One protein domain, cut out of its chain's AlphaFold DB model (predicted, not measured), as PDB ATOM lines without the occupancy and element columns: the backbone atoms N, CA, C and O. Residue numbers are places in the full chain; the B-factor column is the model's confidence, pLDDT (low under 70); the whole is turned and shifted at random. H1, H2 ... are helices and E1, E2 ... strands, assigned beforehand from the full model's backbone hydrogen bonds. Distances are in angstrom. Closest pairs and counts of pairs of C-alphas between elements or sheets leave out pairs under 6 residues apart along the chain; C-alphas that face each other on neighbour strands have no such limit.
ATOM      1  N   MET A  20     -21.205  85.267  74.421       49.38
ATOM      2  CA  MET A  20     -19.755  85.087  74.485       49.38
ATOM      3  C   MET A  20     -19.366  84.439  75.815       49.38
ATOM      4  O   MET A  20     -19.777  84.899  76.885       49.38
ATOM      5  N   VAL A  21     -18.534  83.406  75.742       49.31
ATOM      6  CA  VAL A  21     -17.885  82.768  76.887       49.31
ATOM      7  C   VAL A  21     -16.386  82.819  76.671       49.31
ATOM      8  O   VAL A  21     -15.879  82.308  75.681       49.31
ATOM      9  N   ILE A  22     -15.660  83.447  77.591       51.41
ATOM     10  CA  ILE A  22     -14.200  83.490  77.517       51.41
ATOM     11  C   ILE A  22     -13.651  82.250  78.210       51.41
ATOM     12  O   ILE A  22     -13.883  82.050  79.404       51.41
ATOM     13  N   CYS A  23     -12.896  81.442  77.470       37.44
ATOM     14  CA  CYS A  23     -12.197  80.288  78.018       37.44
ATOM     15  C   CYS A  23     -10.831  80.746  78.531       37.44
ATOM     16  O   CYS A  23      -9.831  80.714  77.817       37.44
ATOM     17  N   ILE A  24     -10.791  81.220  79.778       36.47
ATOM     18  CA  ILE A  24      -9.530  81.458  80.486       36.47
ATOM     19  C   ILE A  24      -9.059  80.103  81.033       36.47
ATOM     20  O   ILE A  24      -9.841  79.450  81.732       36.47
ATOM     21  N   PRO A  25      -7.818  79.657  80.762       28.05
ATOM     22  CA  PRO A  25      -7.284  78.459  81.389       28.05
ATOM     23  C   PRO A  25      -7.197  78.700  82.904       28.05
ATOM     24  O   PRO A  25      -6.315  79.399  83.387       28.05
ATOM     25  N   SER A  26      -8.158  78.129  83.631       27.94
ATOM     26  CA  SER A  26      -8.320  78.175  85.087       27.94
ATOM     27  C   SER A  26      -8.600  79.563  85.693       27.94
ATOM     28  O   SER A  26      -7.704  80.291  86.109       27.94
ATOM     29  N   ILE A  27      -9.885  79.928  85.751       25.50
ATOM     30  CA  ILE A  27     -10.708  80.110  86.970       25.50
ATOM     31  C   ILE A  27     -12.097  80.561  86.479       25.50
ATOM     32  O   ILE A  27     -12.219  81.550  85.761       25.50
ATOM     33  N   HIS A  28     -13.124  79.784  86.837       27.36
ATOM     34  CA  HIS A  28     -14.563  80.006  86.624       27.36
ATOM     35  C   HIS A  28     -14.984  81.471  86.396       27.36
ATOM     36  O   HIS A  28     -14.795  82.271  87.304       27.36
ATOM     37  N   LEU A  29     -15.657  81.784  85.273       25.73
ATOM     38  CA  LEU A  29     -16.915  82.567  85.220       25.73
ATOM     39  C   LEU A  29     -17.355  82.906  83.781       25.73
ATOM     40  O   LEU A  29     -16.653  83.560  83.017       25.73
ATOM     41  N   THR A  30     -18.587  82.511  83.455       27.66
ATOM     42  CA  THR A  30     -19.331  82.838  82.232       27.66
ATOM     43  C   THR A  30     -19.953  84.237  82.349       27.66
ATOM     44  O   THR A  30     -20.797  84.444  83.220       27.66
ATOM     45  N   LYS A  31     -19.579  85.194  81.483       25.31
ATOM     46  CA  LYS A  31     -20.355  86.413  81.142       25.31
ATOM     47  C   LYS A  31     -19.671  87.188  80.002       25.31
ATOM     48  O   LYS A  31     -18.446  87.256  79.966       25.31
ATOM     49  N   LEU A  32     -20.478  87.785  79.112       29.25
ATOM     50  CA  LEU A  32     -20.056  88.723  78.059       29.25
ATOM     51  C   LEU A  32     -19.087  89.762  78.634       29.25
ATOM     52  O   LEU A  32     -19.451  90.504  79.549       29.25
ATOM     53  N   LEU A  33     -17.863  89.809  78.106       36.75
ATOM     54  CA  LEU A  33     -16.814  90.655  78.656       36.75
ATOM     55  C   LEU A  33     -16.436  91.759  77.673       36.75
ATOM     56  O   LEU A  33     -15.825  91.526  76.635       36.75
ATOM     57  N   ARG A  34     -16.711  92.996  78.081       34.03
ATOM     58  CA  ARG A  34     -15.852  94.124  77.730       34.03
ATOM     59  C   ARG A  34     -14.558  93.918  78.513       34.03
ATOM     60  O   ARG A  34     -14.546  94.104  79.731       34.03
ATOM     61  N   LEU A  35     -13.497  93.475  77.845       40.28
ATOM     62  CA  LEU A  35     -12.186  93.284  78.468       40.28
ATOM     63  C   LEU A  35     -11.592  94.647  78.807       40.28
ATOM     64  O   LEU A  35     -10.800  95.153  78.036       40.28
ATOM     65  N   ARG A  36     -11.985  95.263  79.925       36.31
ATOM     66  CA  ARG A  36     -11.286  96.429  80.474       36.31
ATOM     67  C   ARG A  36     -10.134  95.932  81.341       36.31
ATOM     68  O   ARG A  36     -10.345  95.275  82.360       36.31
ATOM     69  N   ILE A  37      -8.920  96.239  80.926       40.09
ATOM     70  CA  ILE A  37      -7.722  96.164  81.746       40.09
ATOM     71  C   ILE A  37      -7.722  97.427  82.595       40.09
ATOM     72  O   ILE A  37      -7.811  98.512  82.036       40.09
ATOM     73  N   SER A  50     -21.414  93.715  87.930       31.61
ATOM     74  CA  SER A  50     -20.588  92.510  87.742       31.61
ATOM     75  C   SER A  50     -19.894  92.346  86.374       31.61
ATOM     76  O   SER A  50     -20.212  91.432  85.610       31.61
ATOM     77  N   VAL A  51     -18.887  93.172  86.092       31.09
ATOM     78  CA  VAL A  51     -17.865  92.865  85.074       31.09
ATOM     79  C   VAL A  51     -16.618  92.386  85.821       31.09
ATOM     80  O   VAL A  51     -16.064  93.128  86.633       31.09
ATOM     81  N   ILE A  52     -16.202  91.132  85.627       35.97
ATOM     82  CA  ILE A  52     -14.976  90.608  86.249       35.97
ATOM     83  C   ILE A  52     -13.798  91.097  85.418       35.97
ATOM     84  O   ILE A  52     -13.484  90.548  84.367       35.97
ATOM     85  N   PHE A  53     -13.164  92.172  85.876       36.28
ATOM     86  CA  PHE A  53     -11.958  92.692  85.247       36.28
ATOM     87  C   PHE A  53     -10.784  91.758  85.528       36.28
ATOM     88  O   PHE A  53     -10.504  91.423  86.683       36.28
ATOM     89  N   ASN A  54     -10.078  91.359  84.473       36.84
ATOM     90  CA  ASN A  54      -8.841  90.614  84.623       36.84
ATOM     91  C   ASN A  54      -7.807  91.523  85.316       36.84
ATOM     92  O   ASN A  54      -7.393  92.535  84.753       36.84
ATOM     93  N   LYS A  55      -7.404  91.199  86.552       43.19
ATOM     94  CA  LYS A  55      -6.462  91.999  87.370       43.19
ATOM     95  C   LYS A  55      -4.996  91.772  86.970       43.19
ATOM     96  O   LYS A  55      -4.112  91.718  87.822       43.19
ATOM     97  N   VAL A  56      -4.724  91.577  85.685       46.75
ATOM     98  CA  VAL A  56      -3.375  91.264  85.201       46.75
ATOM     99  C   VAL A  56      -2.664  92.567  84.861       46.75
ATOM    100  O   VAL A  56      -3.182  93.400  84.126       46.75
ATOM    101  N   LYS A  57      -1.445  92.743  85.388       53.16
ATOM    102  CA  LYS A  57      -0.598  93.935  85.164       53.16
ATOM    103  C   LYS A  57      -0.109  94.087  83.713       53.16
ATOM    104  O   LYS A  57       0.563  95.062  83.393       53.16
ATOM    105  N   LYS A  58      -0.374  93.100  82.856       60.75
ATOM    106  CA  LYS A  58       0.060  93.044  81.458       60.75
ATOM    107  C   LYS A  58      -1.147  92.751  80.564       60.75
ATOM    108  O   LYS A  58      -1.968  91.915  80.943       60.75
ATOM    109  N   PRO A  59      -1.241  93.392  79.388       66.75
ATOM    110  CA  PRO A  59      -2.273  93.065  78.421       66.75
ATOM    111  C   PRO A  59      -2.193  91.600  77.972       66.75
ATOM    112  O   PRO A  59      -1.090  91.048  77.884       66.75
ATOM    113  N   PRO A  60      -3.345  90.947  77.732       65.69
ATOM    114  CA  PRO A  60      -3.386  89.564  77.295       65.69
ATOM    115  C   PRO A  60      -2.729  89.443  75.919       65.69
ATOM    116  O   PRO A  60      -3.027  90.189  74.986       65.69
ATOM    117  N   GLN A  61      -1.805  88.491  75.808       79.88
ATOM    118  CA  GLN A  61      -1.094  88.206  74.560       79.88
ATOM    119  C   GLN A  61      -1.938  87.359  73.610       79.88
ATOM    120  O   GLN A  61      -1.800  87.434  72.392       79.88
ATOM    121  N   TYR A  62      -2.812  86.552  74.197       82.38
ATOM    122  CA  TYR A  62      -3.635  85.569  73.530       82.38
ATOM    123  C   TYR A  62      -4.992  85.516  74.225       82.38
ATOM    124  O   TYR A  62      -5.057  85.544  75.457       82.38
ATOM    125  N   ILE A  63      -6.060  85.477  73.439       84.69
ATOM    126  CA  ILE A  63      -7.436  85.362  73.919       84.69
ATOM    127  C   ILE A  63      -8.102  84.236  73.141       84.69
ATOM    128  O   ILE A  63      -8.008  84.202  71.914       84.69
ATOM    129  N   VAL A  64      -8.813  83.362  73.856       83.56
ATOM    130  CA  VAL A  64      -9.740  82.401  73.256       83.56
ATOM    131  C   VAL A  64     -11.117  82.575  73.857       83.56
ATOM    132  O   VAL A  64     -11.269  82.726  75.074       83.56
ATOM    133  N   PHE A  65     -12.127  82.564  73.004       83.19
ATOM    134  CA  PHE A  65     -13.507  82.645  73.435       83.19
ATOM    135  C   PHE A  65     -14.422  81.830  72.530       83.19
ATOM    136  O   PHE A  65     -14.236  81.760  71.315       83.19
ATOM    137  N   CYS A  66     -15.434  81.243  73.154       80.75
ATOM    138  CA  CYS A  66     -16.549  80.605  72.487       80.75
ATOM    139  C   CYS A  66     -17.646  81.637  72.262       80.75
ATOM    140  O   CYS A  66     -17.919  82.471  73.135       80.75
ATOM    141  N   TRP A  67     -18.314  81.568  71.122       78.88
ATOM    142  CA  TRP A  67     -19.503  82.363  70.880       78.88
ATOM    143  C   TRP A  67     -20.496  81.630  69.996       78.88
ATOM    144  O   TRP A  67     -20.143  80.772  69.194       78.88
ATOM    145  N   GLU A  68     -21.764  81.966  70.172       76.44
ATOM    146  CA  GLU A  68     -22.872  81.306  69.490       76.44
ATOM    147  C   GLU A  68     -23.464  82.228  68.430       76.44
ATOM    148  O   GLU A  68     -23.824  83.375  68.712       76.44
ATOM    149  N   SER A  69     -23.608  81.712  67.212       74.88
ATOM    150  CA  SER A  69     -24.372  82.369  66.156       74.88
ATOM    151  C   SER A  69     -25.742  81.721  66.072       74.88
ATOM    152  O   SER A  69     -25.889  80.608  65.573       74.88
ATOM    153  N   TYR A  70     -26.771  82.431  66.532       74.81
ATOM    154  CA  TYR A  70     -28.154  81.978  66.370       74.81
ATOM    155  C   TYR A  70     -28.573  81.896  64.898       74.81
ATOM    156  O   TYR A  70     -29.394  81.054  64.547       74.81
ATOM    157  N   ILE A  71     -28.003  82.751  64.041       73.81
ATOM    158  CA  ILE A  71     -28.268  82.751  62.596       73.81
ATOM    159  C   ILE A  71     -27.737  81.472  61.955       73.81
ATOM    160  O   ILE A  71     -28.473  80.798  61.239       73.81
ATOM    161  N   ASP A  72     -26.492  81.115  62.264       75.94
ATOM    162  CA  ASP A  72     -25.853  79.924  61.699       75.94
ATOM    163  C   ASP A  72     -26.239  78.642  62.453       75.94
ATOM    164  O   ASP A  72     -25.977  77.538  61.987       75.94
ATOM    165  N   LYS A  73     -26.868  78.783  63.629       78.31
ATOM    166  CA  LYS A  73     -27.192  77.697  64.564       78.31
ATOM    167  C   LYS A  73     -25.966  76.859  64.930       78.31
ATOM    168  O   LYS A  73     -26.033  75.632  64.995       78.31
ATOM    169  N   GLN A  74     -24.845  77.535  65.159       79.69
ATOM    170  CA  GLN A  74     -23.587  76.887  65.502       79.69
ATOM    171  C   GLN A  74     -22.784  77.689  66.520       79.69
ATOM    172  O   GLN A  74     -22.911  78.913  66.642       79.69
ATOM    173  N   THR A  75     -21.926  76.962  67.224       82.38
ATOM    174  CA  THR A  75     -20.909  77.515  68.112       82.38
ATOM    175  C   THR A  75     -19.609  77.696  67.343       82.38
ATOM    176  O   THR A  75     -19.239  76.868  66.506       82.38
ATOM    177  N   TYR A  76     -18.925  78.786  67.651       85.31
ATOM    178  CA  TYR A  76     -17.620  79.143  67.134       85.31
ATOM    179  C   TYR A  76     -16.626  79.272  68.282       85.31
ATOM    180  O   TYR A  76     -16.964  79.744  69.369       85.31
ATOM    181  N   GLU A  77     -15.382  78.905  68.013       85.12
ATOM    182  CA  GLU A  77     -14.231  79.120  68.880       85.12
ATOM    183  C   GLU A  77     -13.282  80.079  68.171       85.12
ATOM    184  O   GLU A  77     -12.693  79.725  67.152       85.12
ATOM    185  N   THR A  78     -13.126  81.293  68.691       87.88
ATOM    186  CA  THR A  78     -12.201  82.271  68.117       87.88
ATOM    187  C   THR A  78     -10.978  82.420  69.003       87.88
ATOM    188  O   THR A  78     -11.078  82.677  70.202       87.88
ATOM    189  N   SER A  79      -9.813  82.301  68.375       88.69
ATOM    190  CA  SER A  79      -8.500  82.522  68.967       88.69
ATOM    191  C   SER A  79      -7.854  83.754  68.345       88.69
ATOM    192  O   SER A  79      -7.774  83.858  67.123       88.69
ATOM    193  N   ALA A  80      -7.356  84.671  69.174       90.00
ATOM    194  CA  ALA A  80      -6.681  85.889  68.735       90.00
ATOM    195  C   ALA A  80      -5.355  86.090  69.482       90.00
ATOM    196  O   ALA A  80      -5.319  86.118  70.713       90.00
ATOM    197  N   VAL A  81      -4.266  86.256  68.729       88.44
ATOM    198  CA  VAL A  81      -2.917  86.577  69.213       88.44
ATOM    199  C   VAL A  81      -2.625  88.042  68.908       88.44
ATOM    200  O   VAL A  81      -2.651  88.454  67.748       88.44
ATOM    201  N   PHE A  82      -2.312  88.832  69.931       87.56
ATOM    202  CA  PHE A  82      -2.073  90.268  69.804       87.56
ATOM    203  C   PHE A  82      -0.587  90.595  69.732       87.56
ATOM    204  O   PHE A  82       0.239  89.986  70.411       87.56
ATOM    205  N   GLY A  83      -0.260  91.582  68.899       85.94
ATOM    206  CA  GLY A  83       1.110  92.033  68.704       85.94
ATOM    207  C   GLY A  83       1.571  93.058  69.738       85.94
ATOM    208  O   GLY A  83       0.760  93.617  70.484       85.94
ATOM    209  N   PRO A  84       2.882  93.358  69.755       86.00
ATOM    210  CA  PRO A  84       3.447  94.364  70.648       86.00
ATOM    211  C   PRO A  84       2.854  95.761  70.410       86.00
ATOM    212  O   PRO A  84       2.729  96.523  71.366       86.00
ATOM    213  N   GLU A  85       2.433  96.081  69.180       87.69
ATOM    214  CA  GLU A  85       1.771  97.352  68.852       87.69
ATOM    215  C   GLU A  85       0.439  97.519  69.584       87.69
ATOM    216  O   GLU A  85       0.189  98.569  70.177       87.69
ATOM    217  N   THR A  86      -0.388  96.468  69.624       86.50
ATOM    218  CA  THR A  86      -1.642  96.467  70.388       86.50
ATOM    219  C   THR A  86      -1.355  96.778  71.853       86.50
ATOM    220  O   THR A  86      -2.006  97.630  72.446       86.50
ATOM    221  N   TRP A  87      -0.337  96.151  72.445       82.62
ATOM    222  CA  TRP A  87      -0.002  96.395  73.849       82.62
ATOM    223  C   TRP A  87       0.591  97.766  74.095       82.62
ATOM    224  O   TRP A  87       0.362  98.337  75.157       82.62
ATOM    225  N   LEU A  88       1.399  98.270  73.163       86.19
ATOM    226  CA  LEU A  88       1.912  99.626  73.241       86.19
ATOM    227  C   LEU A  88       0.733 100.597  73.277       86.19
ATOM    228  O   LEU A  88       0.649 101.392  74.204       86.19
ATOM    229  N   ARG A  89      -0.245 100.428  72.381       87.44
ATOM    230  CA  ARG A  89      -1.459 101.250  72.355       87.44
ATOM    231  C   ARG A  89      -2.272 101.157  73.648       87.44
ATOM    232  O   ARG A  89      -2.731 102.182  74.128       87.44
ATOM    233  N   MET A  90      -2.394  99.976  74.258       83.62
ATOM    234  CA  MET A  90      -3.085  99.814  75.550       83.62
ATOM    235  C   MET A  90      -2.332 100.435  76.741       83.62
ATOM    236  O   MET A  90      -2.931 100.711  77.778       83.62
ATOM    237  N   LYS A  91      -1.013 100.629  76.621       83.31
ATOM    238  CA  LYS A  91      -0.147 101.226  77.656       83.31
ATOM    239  C   LYS A  91       0.143 102.707  77.425       83.31
ATOM    240  O   LYS A  91       0.808 103.318  78.259       83.31
ATOM    241  N   THR A  92      -0.310 103.268  76.314       84.81
ATOM    242  CA  THR A  92      -0.091 104.666  75.956       84.81
ATOM    243  C   THR A  92      -1.440 105.378  75.997       84.81
ATOM    244  O   THR A  92      -2.378 104.910  75.348       84.81
ATOM    245  N   PRO A  93      -1.572 106.483  76.753       85.94
ATOM    246  CA  PRO A  93      -2.796 107.266  76.718       85.94
ATOM    247  C   PRO A  93      -3.010 107.807  75.302       85.94
ATOM    248  O   PRO A  93      -2.057 108.040  74.553       85.94
ATOM    249  N   ALA A  94      -4.268 107.990  74.926       86.25
ATOM    250  CA  ALA A  94      -4.597 108.656  73.683       86.25
ATOM    251  C   ALA A  94      -4.080 110.105  73.704       86.25
ATOM    252  O   ALA A  94      -3.824 110.690  74.755       86.25
ATOM    253  N   ASP A  95      -3.972 110.706  72.526       87.25
ATOM    254  CA  ASP A  95      -3.547 112.097  72.329       87.25
ATOM    255  C   ASP A  95      -4.592 113.139  72.777       87.25
ATOM    256  O   ASP A  95      -4.518 114.310  72.411       87.25
ATOM    257  N   HIS A  96      -5.597 112.712  73.536       86.06
ATOM    258  CA  HIS A  96      -6.727 113.526  73.930       86.06
ATOM    259  C   HIS A  96      -7.265 113.135  75.298       86.06
ATOM    260  O   HIS A  96      -7.013 112.048  75.828       86.06
ATOM    261  N   THR A  97      -8.051 114.052  75.846       86.62
ATOM    262  CA  THR A  97      -8.705 113.910  77.138       86.62
ATOM    263  C   THR A  97     -10.214 113.831  76.976       86.62
ATOM    264  O   THR A  97     -10.787 114.381  76.032       86.62
ATOM    265  N   TRP A  98     -10.862 113.201  77.942       81.31
ATOM    266  CA  TRP A  98     -12.306 113.177  78.086       81.31
ATOM    267  C   TRP A  98     -12.648 113.571  79.514       81.31
ATOM    268  O   TRP A  98     -12.139 112.962  80.448       81.31
ATOM    269  N   ASP A  99     -13.474 114.604  79.669       84.12
ATOM    270  CA  ASP A  99     -13.862 115.139  80.983       84.12
ATOM    271  C   ASP A  99     -12.662 115.528  81.877       84.12
ATOM    272  O   ASP A  99     -12.649 115.315  83.083       84.12
ATOM    273  N   GLY A 100     -11.603 116.065  81.260       83.00
ATOM    274  CA  GLY A 100     -10.364 116.452  81.948       83.00
ATOM    275  C   GLY A 100      -9.379 115.307  82.214       83.00
ATOM    276  O   GLY A 100      -8.223 115.582  82.532       83.00
ATOM    277  N   ASP A 101      -9.779 114.052  82.001       83.50
ATOM    278  CA  ASP A 101      -8.941 112.873  82.223       83.50
ATOM    279  C   ASP A 101      -8.319 112.334  80.929       83.50
ATOM    280  O   ASP A 101      -8.891 112.424  79.840       83.50
ATOM    281  N   ALA A 102      -7.138 111.720  81.042       84.88
ATOM    282  CA  ALA A 102      -6.502 111.025  79.926       84.88
ATOM    283  C   ALA A 102      -7.335 109.810  79.491       84.88
ATOM    284  O   ALA A 102      -7.707 108.967  80.311       84.88
ATOM    285  N   VAL A 103      -7.574 109.682  78.185       85.44
ATOM    286  CA  VAL A 103      -8.266 108.521  77.618       85.44
ATOM    287  C   VAL A 103      -7.275 107.376  77.443       85.44
ATOM    288  O   VAL A 103      -6.171 107.562  76.937       85.44
ATOM    289  N   TRP A 104      -7.673 106.172  77.843       82.50
ATOM    290  CA  TRP A 104      -6.862 104.965  77.708       82.50
ATOM    291  C   TRP A 104      -7.577 103.950  76.827       82.50
ATOM    292  O   TRP A 104      -8.765 103.689  77.020       82.50
ATOM    293  N   TYR A 105      -6.835 103.307  75.925       82.81
ATOM    294  CA  TYR A 105      -7.309 102.139  75.176       82.81
ATOM    295  C   TYR A 105      -7.222 100.889  76.046       82.81
ATOM    296  O   TYR A 105      -6.495  99.938  75.780       82.81
ATOM    297  N   ASP A 106      -7.942 100.942  77.157       74.00
ATOM    298  CA  ASP A 106      -7.887  99.953  78.216       74.00
ATOM    299  C   ASP A 106      -8.790  98.750  77.931       74.00
ATOM    300  O   ASP A 106      -8.780  97.774  78.675       74.00
ATOM    301  N   ASN A 107      -9.543  98.786  76.831       71.75
ATOM    302  CA  ASN A 107     -10.456  97.740  76.428       71.75
ATOM    303  C   ASN A 107     -10.430  97.416  74.938       71.75
ATOM    304  O   ASN A 107     -10.136  98.252  74.094       71.75
ATOM    305  N   LEU A 108     -10.771  96.166  74.629       82.06
ATOM    306  CA  LEU A 108     -10.980  95.682  73.269       82.06
ATOM    307  C   LEU A 108     -12.457  95.353  73.081       82.06
ATOM    308  O   LEU A 108     -13.090  94.786  73.981       82.06
ATOM    309  N   LEU A 109     -12.992  95.696  71.913       81.50
ATOM    310  CA  LEU A 109     -14.312  95.275  71.476       81.50
ATOM    311  C   LEU A 109     -14.167  94.315  70.296       81.50
ATOM    312  O   LEU A 109     -13.427  94.587  69.354       81.50
ATOM    313  N   PHE A 110     -14.859  93.183  70.393       84.06
ATOM    314  CA  PHE A 110     -14.899  92.146  69.371       84.06
ATOM    315  C   PHE A 110     -16.253  92.203  68.672       84.06
ATOM    316  O   PHE A 110     -17.295  92.025  69.305       84.06
ATOM    317  N   GLY A 111     -16.234  92.456  67.371       82.25
ATOM    318  CA  GLY A 111     -17.386  92.330  66.494       82.25
ATOM    319  C   GLY A 111     -17.495  90.905  66.020       82.25
ATOM    320  O   GLY A 111     -16.555  90.376  65.442       82.25
ATOM    321  N   LEU A 112     -18.642  90.293  66.270       83.38
ATOM    322  CA  LEU A 112     -18.914  88.911  65.918       83.38
ATOM    323  C   LEU A 112     -20.024  88.912  64.875       83.38
ATOM    324  O   LEU A 112     -21.053  89.570  65.053       83.38
ATOM    325  N   SER A 113     -19.806  88.213  63.769       80.44
ATOM    326  CA  SER A 113     -20.763  88.157  62.668       80.44
ATOM    327  C   SER A 113     -20.911  86.742  62.117       80.44
ATOM    328  O   SER A 113     -19.939  85.984  62.148       80.44
ATOM    329  N   PRO A 114     -22.110  86.384  61.615       78.19
ATOM    330  CA  PRO A 114     -22.362  85.102  60.968       78.19
ATOM    331  C   PRO A 114     -21.271  84.671  59.979       78.19
ATOM    332  O   PRO A 114     -20.622  85.500  59.336       78.19
ATOM    333  N   GLY A 115     -21.074  83.359  59.869       82.38
ATOM    334  CA  GLY A 115     -19.985  82.756  59.098       82.38
ATOM    335  C   GLY A 115     -18.625  82.765  59.809       82.38
ATOM    336  O   GLY A 115     -17.596  82.661  59.149       82.38
ATOM    337  N   GLY A 116     -18.598  82.928  61.136       82.56
ATOM    338  CA  GLY A 116     -17.367  82.839  61.935       82.56
ATOM    339  C   GLY A 116     -16.450  84.065  61.837       82.56
ATOM    340  O   GLY A 116     -15.291  84.015  62.254       82.56
ATOM    341  N   LYS A 117     -16.951  85.170  61.281       86.31
ATOM    342  CA  LYS A 117     -16.185  86.392  61.032       86.31
ATOM    343  C   LYS A 117     -16.073  87.234  62.298       86.31
ATOM    344  O   LYS A 117     -17.092  87.576  62.909       86.31
ATOM    345  N   VAL A 118     -14.842  87.604  62.642       86.75
ATOM    346  CA  VAL A 118     -14.524  88.406  63.824       86.75
ATOM    347  C   VAL A 118     -13.673  89.602  63.434       86.75
ATOM    348  O   VAL A 118     -12.691  89.436  62.721       86.75
ATOM    349  N   ASP A 119     -14.028  90.770  63.959       86.06
ATOM    350  CA  ASP A 119     -13.214  91.983  63.904       86.06
ATOM    351  C   ASP A 119     -12.955  92.521  65.302       86.06
ATOM    352  O   ASP A 119     -13.713  92.266  66.239       86.06
ATOM    353  N   VAL A 120     -11.860  93.260  65.458       85.25
ATOM    354  CA  VAL A 120     -11.426  93.776  66.755       85.25
ATOM    355  C   VAL A 120     -11.121  95.255  66.637       85.25
ATOM    356  O   VAL A 120     -10.486  95.692  65.681       85.25
ATOM    357  N   TRP A 121     -11.541  96.036  67.624       87.31
ATOM    358  CA  TRP A 121     -11.217  97.452  67.693       87.31
ATOM    359  C   TRP A 121     -11.022  97.937  69.123       87.31
ATOM    360  O   TRP A 121     -11.544  97.375  70.088       87.31
ATOM    361  N   PHE A 122     -10.282  99.033  69.243       85.19
ATOM    362  CA  PHE A 122     -10.292  99.868  70.427       85.19
ATOM    363  C   PHE A 122     -11.485 100.824  70.340       85.19
ATOM    364  O   PHE A 122     -11.546 101.625  69.400       85.19
ATOM    365  N   PRO A 123     -12.454 100.760  71.268       82.19
ATOM    366  CA  PRO A 123     -13.493 101.771  71.326       82.19
ATOM    367  C   PRO A 123     -12.883 103.091  71.807       82.19
ATOM    368  O   PRO A 123     -12.021 103.105  72.685       82.19
ATOM    369  N   ASP A 124     -13.361 104.193  71.241       81.50
ATOM    370  CA  ASP A 124     -12.952 105.543  71.624       81.50
ATOM    371  C   ASP A 124     -14.159 106.334  72.163       81.50
ATOM    372  O   ASP A 124     -15.313 105.897  72.066       81.50
ATOM    373  N   VAL A 125     -13.892 107.472  72.796       77.88
ATOM    374  CA  VAL A 125     -14.890 108.370  73.392       77.88
ATOM    375  C   VAL A 125     -14.969 109.678  72.598       77.88
ATOM    376  O   VAL A 125     -14.342 109.830  71.554       77.88
ATOM    377  N   ALA A 126     -15.799 110.630  73.030       74.88
ATOM    378  CA  ALA A 126     -15.915 111.940  72.375       74.88
ATOM    379  C   ALA A 126     -16.383 111.945  70.917       74.88
ATOM    380  O   ALA A 126     -16.078 112.875  70.173       74.88
ATOM    381  N   GLY A 127     -17.118 110.915  70.494       74.88
ATOM    382  CA  GLY A 127     -17.525 110.776  69.095       74.88
ATOM    383  C   GLY A 127     -16.359 110.471  68.151       74.88
ATOM    384  O   GLY A 127     -16.537 110.538  66.936       74.88
ATOM    385  N   ARG A 128     -15.177 110.126  68.681       77.81
ATOM    386  CA  ARG A 128     -14.055 109.658  67.871       77.81
ATOM    387  C   ARG A 128     -14.322 108.247  67.346       77.81
ATOM    388  O   ARG A 128     -14.984 107.450  68.020       77.81
ATOM    389  N   PRO A 129     -13.843 107.932  66.133       82.56
ATOM    390  CA  PRO A 129     -14.039 106.615  65.557       82.56
ATOM    391  C   PRO A 129     -13.278 105.560  66.361       82.56
ATOM    392  O   PRO A 129     -12.202 105.813  66.900       82.56
ATOM    393  N   SER A 130     -13.837 104.353  66.408       84.06
ATOM    394  CA  SER A 130     -13.125 103.202  66.961       84.06
ATOM    395  C   SER A 130     -11.928 102.846  66.082       84.06
ATOM    396  O   SER A 130     -12.022 102.887  64.856       84.06
ATOM    397  N   LEU A 131     -10.811 102.478  66.705       85.94
ATOM    398  CA  LEU A 131      -9.577 102.167  65.988       85.94
ATOM    399  C   LEU A 131      -9.498 100.663  65.713       85.94
ATOM    400  O   LEU A 131      -9.472  99.891  66.676       85.94
ATOM    401  N   PRO A 132      -9.436 100.223  64.446       87.50
ATOM    402  CA  PRO A 132      -9.330  98.807  64.130       87.50
ATOM    403  C   PRO A 132      -8.005  98.240  64.647       87.50
ATOM    404  O   PRO A 132      -6.944  98.856  64.532       87.50
ATOM    405  N   VAL A 133      -8.074  97.041  65.209       87.75
ATOM    406  CA  VAL A 133      -6.927  96.278  65.693       87.75
ATOM    407  C   VAL A 133      -6.760  95.082  64.780       87.75
ATOM    408  O   VAL A 133      -7.688  94.297  64.619       87.75
ATOM    409  N   LYS A 134      -5.564  94.918  64.215       90.06
ATOM    410  CA  LYS A 134      -5.192  93.720  63.459       90.06
ATOM    411  C   LYS A 134      -4.400  92.789  64.377       90.06
ATOM    412  O   LYS A 134      -3.245  93.095  64.679       90.06
ATOM    413  N   PRO A 135      -4.991  91.686  64.872       89.06
ATOM    414  CA  PRO A 135      -4.231  90.681  65.602       89.06
ATOM    415  C   PRO A 135      -3.127  90.105  64.705       89.06
ATOM    416  O   PRO A 135      -3.290  90.022  63.490       89.06
ATOM    417  N   LEU A 136      -2.019  89.656  65.301       91.31
ATOM    418  CA  LEU A 136      -0.950  88.967  64.566       91.31
ATOM    419  C   LEU A 136      -1.464  87.690  63.907       91.31
ATOM    420  O   LEU A 136      -1.070  87.343  62.798       91.31
ATOM    421  N   LYS A 137      -2.315  86.971  64.637       92.25
ATOM    422  CA  LYS A 137      -3.020  85.791  64.158       92.25
ATOM    423  C   LYS A 137      -4.411  85.801  64.754       92.25
ATOM    424  O   LYS A 137      -4.561  86.012  65.956       92.25
ATOM    425  N   MET A 138      -5.406  85.549  63.923       92.31
ATOM    426  CA  MET A 138      -6.772  85.331  64.364       92.31
ATOM    427  C   MET A 138      -7.380  84.233  63.514       92.31
ATOM    428  O   MET A 138      -7.216  84.232  62.295       92.31
ATOM    429  N   TRP A 139      -8.040  83.288  64.165       93.12
ATOM    430  CA  TRP A 139      -8.755  82.223  63.486       93.12
ATOM    431  C   TRP A 139     -10.002  81.859  64.275       93.12
ATOM    432  O   TRP A 139     -10.035  81.970  65.504       93.12
ATOM    433  N   THR A 140     -11.017  81.423  63.541       90.38
ATOM    434  CA  THR A 140     -12.282  80.963  64.095       90.38
ATOM    435  C   THR A 140     -12.520  79.539  63.621       90.38
ATOM    436  O   THR A 140     -12.455  79.273  62.424       90.38
ATOM    437  N   LEU A 141     -12.784  78.642  64.562       91.38
ATOM    438  CA  LEU A 141     -13.090  77.235  64.326       91.38
ATOM    439  C   LEU A 141     -14.562  76.974  64.630       91.38
ATOM    440  O   LEU A 141     -15.181  77.696  65.415       91.38
ATOM    441  N   ALA A 142     -15.115  75.931  64.022       89.00
ATOM    442  CA  ALA A 142     -16.480  75.481  64.258       89.00
ATOM    443  C   ALA A 142     -16.564  73.951  64.239       89.00
ATOM    444  O   ALA A 142     -15.689  73.262  63.713       89.00
ATOM    445  N   GLY A 143     -17.642  73.409  64.806       83.94
ATOM    446  CA  GLY A 143     -17.912  71.971  64.798       83.94
ATOM    447  C   GLY A 143     -16.781  71.140  65.415       83.94
ATOM    448  O   GLY A 143     -16.299  71.429  66.509       83.94
ATOM    449  N   ASN A 144     -16.358  70.091  64.707       83.88
ATOM    450  CA  ASN A 144     -15.382  69.121  65.214       83.88
ATOM    451  C   ASN A 144     -13.942  69.647  65.287       83.88
ATOM    452  O   ASN A 144     -13.108  68.995  65.915       83.88
ATOM    453  N   GLU A 145     -13.652  70.785  64.651       86.69
ATOM    454  CA  GLU A 145     -12.326  71.412  64.662       86.69
ATOM    455  C   GLU A 145     -12.071  72.216  65.943       86.69
ATOM    456  O   GLU A 145     -10.925  72.528  66.258       86.69
ATOM    457  N   MET A 146     -13.125  72.541  66.700       83.75
ATOM    458  CA  MET A 146     -13.007  73.217  67.991       83.75
ATOM    459  C   MET A 146     -12.305  72.321  69.011       83.75
ATOM    460  O   MET A 146     -12.508  71.104  69.042       83.75
ATOM    461  N   THR A 147     -11.517  72.937  69.889       80.69
ATOM    462  CA  THR A 147     -10.763  72.211  70.919       80.69
ATOM    463  C   THR A 147     -11.261  72.525  72.320       80.69
ATOM    464  O   THR A 147     -11.485  71.612  73.108       80.69
ATOM    465  N   LEU A 148     -11.493  73.801  72.623       78.62
ATOM    466  CA  LEU A 148     -11.923  74.278  73.935       78.62
ATOM    467  C   LEU A 148     -13.446  74.361  74.052       78.62
ATOM    468  O   LEU A 148     -13.992  74.149  75.131       78.62
ATOM    469  N   CYS A 149     -14.130  74.665  72.953       75.62
ATOM    470  CA  CYS A 149     -15.576  74.870  72.910       75.62
ATOM    471  C   CYS A 149     -16.343  73.631  72.427       75.62
ATOM    472  O   CYS A 149     -17.552  73.705  72.217       75.62
ATOM    473  N   LYS A 150     -15.660  72.497  72.224       72.38
ATOM    474  CA  LYS A 150     -16.238  71.290  71.616       72.38
ATOM    475  C   LYS A 150     -17.392  70.701  72.424       72.38
ATOM    476  O   LYS A 150     -18.435  70.388  71.861       72.38
ATOM    477  N   ASP A 151     -17.213  70.620  73.740       70.06
ATOM    478  CA  ASP A 151     -18.221  70.096  74.669       70.06
ATOM    479  C   ASP A 151     -19.074  71.213  75.286       70.06
ATOM    480  O   ASP A 151     -19.830  70.991  76.235       70.06
ATOM    481  N   TYR A 152     -18.945  72.443  74.778       65.75
ATOM    482  CA  TYR A 152     -19.741  73.557  75.263       65.75
ATOM    483  C   TYR A 152     -21.188  73.395  74.789       65.75
ATOM    484  O   TYR A 152     -21.533  73.642  73.633       65.75
ATOM    485  N   VAL A 153     -22.044  72.965  75.713       58.03
ATOM    486  CA  VAL A 153     -23.482  72.844  75.482       58.03
ATOM    487  C   VAL A 153     -24.119  74.222  75.586       58.03
ATOM    488  O   VAL A 153     -24.014  74.884  76.622       58.03
ATOM    489  N   VAL A 154     -24.832  74.620  74.529       57.19
ATOM    490  CA  VAL A 154     -25.640  75.844  74.498       57.19
ATOM    491  C   VAL A 154     -26.544  75.871  75.734       57.19
ATOM    492  O   VAL A 154     -27.413  74.998  75.864       57.19
ATOM    493  N   PRO A 155     -26.395  76.833  76.665       50.09
ATOM    494  CA  PRO A 155     -27.233  76.867  77.852       50.09
ATOM    495  C   PRO A 155     -28.643  77.302  77.428       50.09
ATOM    496  O   PRO A 155     -28.899  78.490  77.232       50.09
ATOM    497  N   GLY A 156     -29.529  76.318  77.237       51.09
ATOM    498  CA  GLY A 156     -30.840  76.465  76.589       51.09
ATOM    499  C   GLY A 156     -31.177  75.352  75.580       51.09
ATOM    500  O   GLY A 156     -32.300  75.295  75.088       51.09
ATOM    501  N   GLY A 157     -30.227  74.458  75.278       50.75
ATOM    502  CA  GLY A 157     -30.438  73.186  74.573       50.75
ATOM    503  C   GLY A 157     -30.772  73.277  73.081       50.75
ATOM    504  O   GLY A 157     -30.640  72.281  72.379       50.75
ATOM    505  N   THR A 158     -31.182  74.441  72.571       59.75
ATOM    506  CA  THR A 158     -31.618  74.612  71.177       59.75
ATOM    507  C   THR A 158     -31.413  76.046  70.681       59.75
ATOM    508  O   THR A 158     -31.649  77.009  71.411       59.75
ATOM    509  N   PHE A 159     -31.042  76.203  69.405       63.41
ATOM    510  CA  PHE A 159     -31.040  77.488  68.684       63.41
ATOM    511  C   PHE A 159     -32.461  77.906  68.278       63.41
ATOM    512  O   PHE A 159     -32.742  78.218  67.117       63.41
ATOM    513  N   ASN A 160     -33.392  77.851  69.226       60.81
ATOM    514  CA  ASN A 160     -34.772  78.220  68.981       60.81
ATOM    515  C   ASN A 160     -34.898  79.739  69.053       60.81
ATOM    516  O   ASN A 160     -34.698  80.353  70.100       60.81
ATOM    517  N   PHE A 161     -35.236  80.347  67.922       62.28
ATOM    518  CA  PHE A 161     -35.664  81.735  67.913       62.28
ATOM    519  C   PHE A 161     -37.037  81.841  68.570       62.28
ATOM    520  O   PHE A 161     -37.947  81.077  68.246       62.28
ATOM    521  N   ILE A 162     -37.213  82.830  69.442       68.12
ATOM    522  CA  ILE A 162     -38.556  83.285  69.803       68.12
ATOM    523  C   ILE A 162     -39.208  83.911  68.561       68.12
ATOM    524  O   ILE A 162     -38.526  84.556  67.760       68.12
ATOM    525  N   GLN A 163     -40.520  83.721  68.390       65.50
ATOM    526  CA  GLN A 163     -41.258  84.176  67.202       65.50
ATOM    527  C   GLN A 163     -41.022  85.667  66.907       65.50
ATOM    528  O   GLN A 163     -40.765  86.048  65.770       65.50
ATOM    529  N   SER A 164     -40.974  86.496  67.954       66.31
ATOM    530  CA  SER A 164     -40.694  87.930  67.844       66.31
ATOM    531  C   SER A 164     -39.321  88.248  67.238       66.31
ATOM    532  O   SER A 164     -39.179  89.244  66.532       66.31
ATOM    533  N   THR A 165     -38.304  87.414  67.467       64.50
ATOM    534  CA  THR A 165     -36.984  87.575  66.843       64.50
ATOM    535  C   THR A 165     -37.006  87.140  65.382       64.50
ATOM    536  O   THR A 165     -36.391  87.805  64.550       64.50
ATOM    537  N   GLN A 166     -37.744  86.077  65.042       66.50
ATOM    538  CA  GLN A 166     -37.918  85.679  63.642       66.50
ATOM    539  C   GLN A 166     -38.607  86.782  62.843       66.50
ATOM    540  O   GLN A 166     -38.106  87.168  61.791       66.50
ATOM    541  N   ASP A 167     -39.694  87.341  63.373       71.00
ATOM    542  CA  ASP A 167     -40.438  88.424  62.728       71.00
ATOM    543  C   ASP A 167     -39.591  89.697  62.610       71.00
ATOM    544  O   ASP A 167     -39.650  90.394  61.599       71.00
TER     545      ASP A 167
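This is residues 20 to 37 and 50 to 167 of the 180 residues of the protein "Protein of uncharacterized function (DUF2931)" of Citrobacter koseri (UniProt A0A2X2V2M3). Two antiparallel sheets stand partly face to face as a loose sandwich, E1 E2 E3 E9 and E6 E7 E8, their strands crossed at 44 degrees. Beyond one end of this sandwich lie the short helix H1 and a small hairpin, E4 and E5, and at the other end a long closing stretch leads to H2, where residues 162 to 167 stick out. The printed part has 136 residues, with two named helices and nine named strands in the order E1 E2 E3 H1 E4 E5 E6 E7 E8 E9 H2; the class is mixed, helices and strands, and under half of the residues are in named elements. The whole is only just compact, close to loose, with a radius of gyration of the C-alphas of 16.6 A and spans of 48 by 36 by 28 A.

E1, residues 20 to 22, begins at C-alpha 20 at (-19.755, 85.087, 74.485). E2, residues 62 to 69, is 22.2 A from first to last C-alpha, and E3, residues 74 to 81, is 23.1 A. H1, residues 84 to 91, is 10.4 A long, with C-alpha 84 at (3.447, 94.364, 70.648). E4, residues 93 to 98, is 11.3 A long and E5, residues 101 to 104, is 9.3 A. E6, residues 107 to 113, measures 19.7 A and E7, residues 117 to 122, measures 17.5 A. E8 is residues 131 to 133, and E9, residues 137 to 142, is 17.0 A long. H2, residues 163 to 167, ends at C-alpha 167 at (-40.438, 88.424, 62.728).

The larger sheet runs E1 E2 E3 E9, antiparallel and twisted, with E1 and E9 as edge strands. In E1 and E2, N 21 and O 66 are 2.8 A apart, within hydrogen-bond range. E2 and E3 form a hairpin, with N 65 and O 78 at 3.0 A. E3 and E9 are antiparallel at 164 degrees, with N 79 and O 139 at 2.9 A. The sheet E6 E7 E8 is a meander, each strand the antiparallel neighbour of the one before; N 111 and O 119 are 2.8 A apart in E6 and E7, and N 133 and O 120 are 2.8 A apart in E7 and E8. The two sheets make a sandwich, two sheets face to face, with the facing parts 10.2 A centre to centre and the best planes 8 degrees apart. The closest C-alphas of E7 and E9 are those of Lys 117 and Thr 140, 7.4 A apart. Residues 35 to 36 form a short antiparallel pairing with residues 107 to 108 of E6. H1 only grazes the sheet E6 E7 E8 with its residues 85 to 90; its closest C-alpha to E8 is that of Thr 86, 7.1 A from that of Val 133. E4 and E5 form a hairpin, with N 94 and O 103 at 2.8 A, and E5 runs on into E6 across a break of 2 residues at 47 degrees. H2 is on neither sheet of the sandwich. In H1 and H2 every O i to N i+4 pair is within hydrogen-bond range.

The two C-alphas farthest apart are those of Gly 100 and Asn 144, at 50.5 A. Residues 38 to 49 are not printed, and C-alphas 37 and 50 are 14.7 A apart across this cut, in the link from E1 to E2. The link from E9 to H2 is long, with 20 residues. The mean pLDDT of the printed part is 71.4; the model's confidence is under 70 in residues 20 to 37, 50 to 60 and 152 to 166.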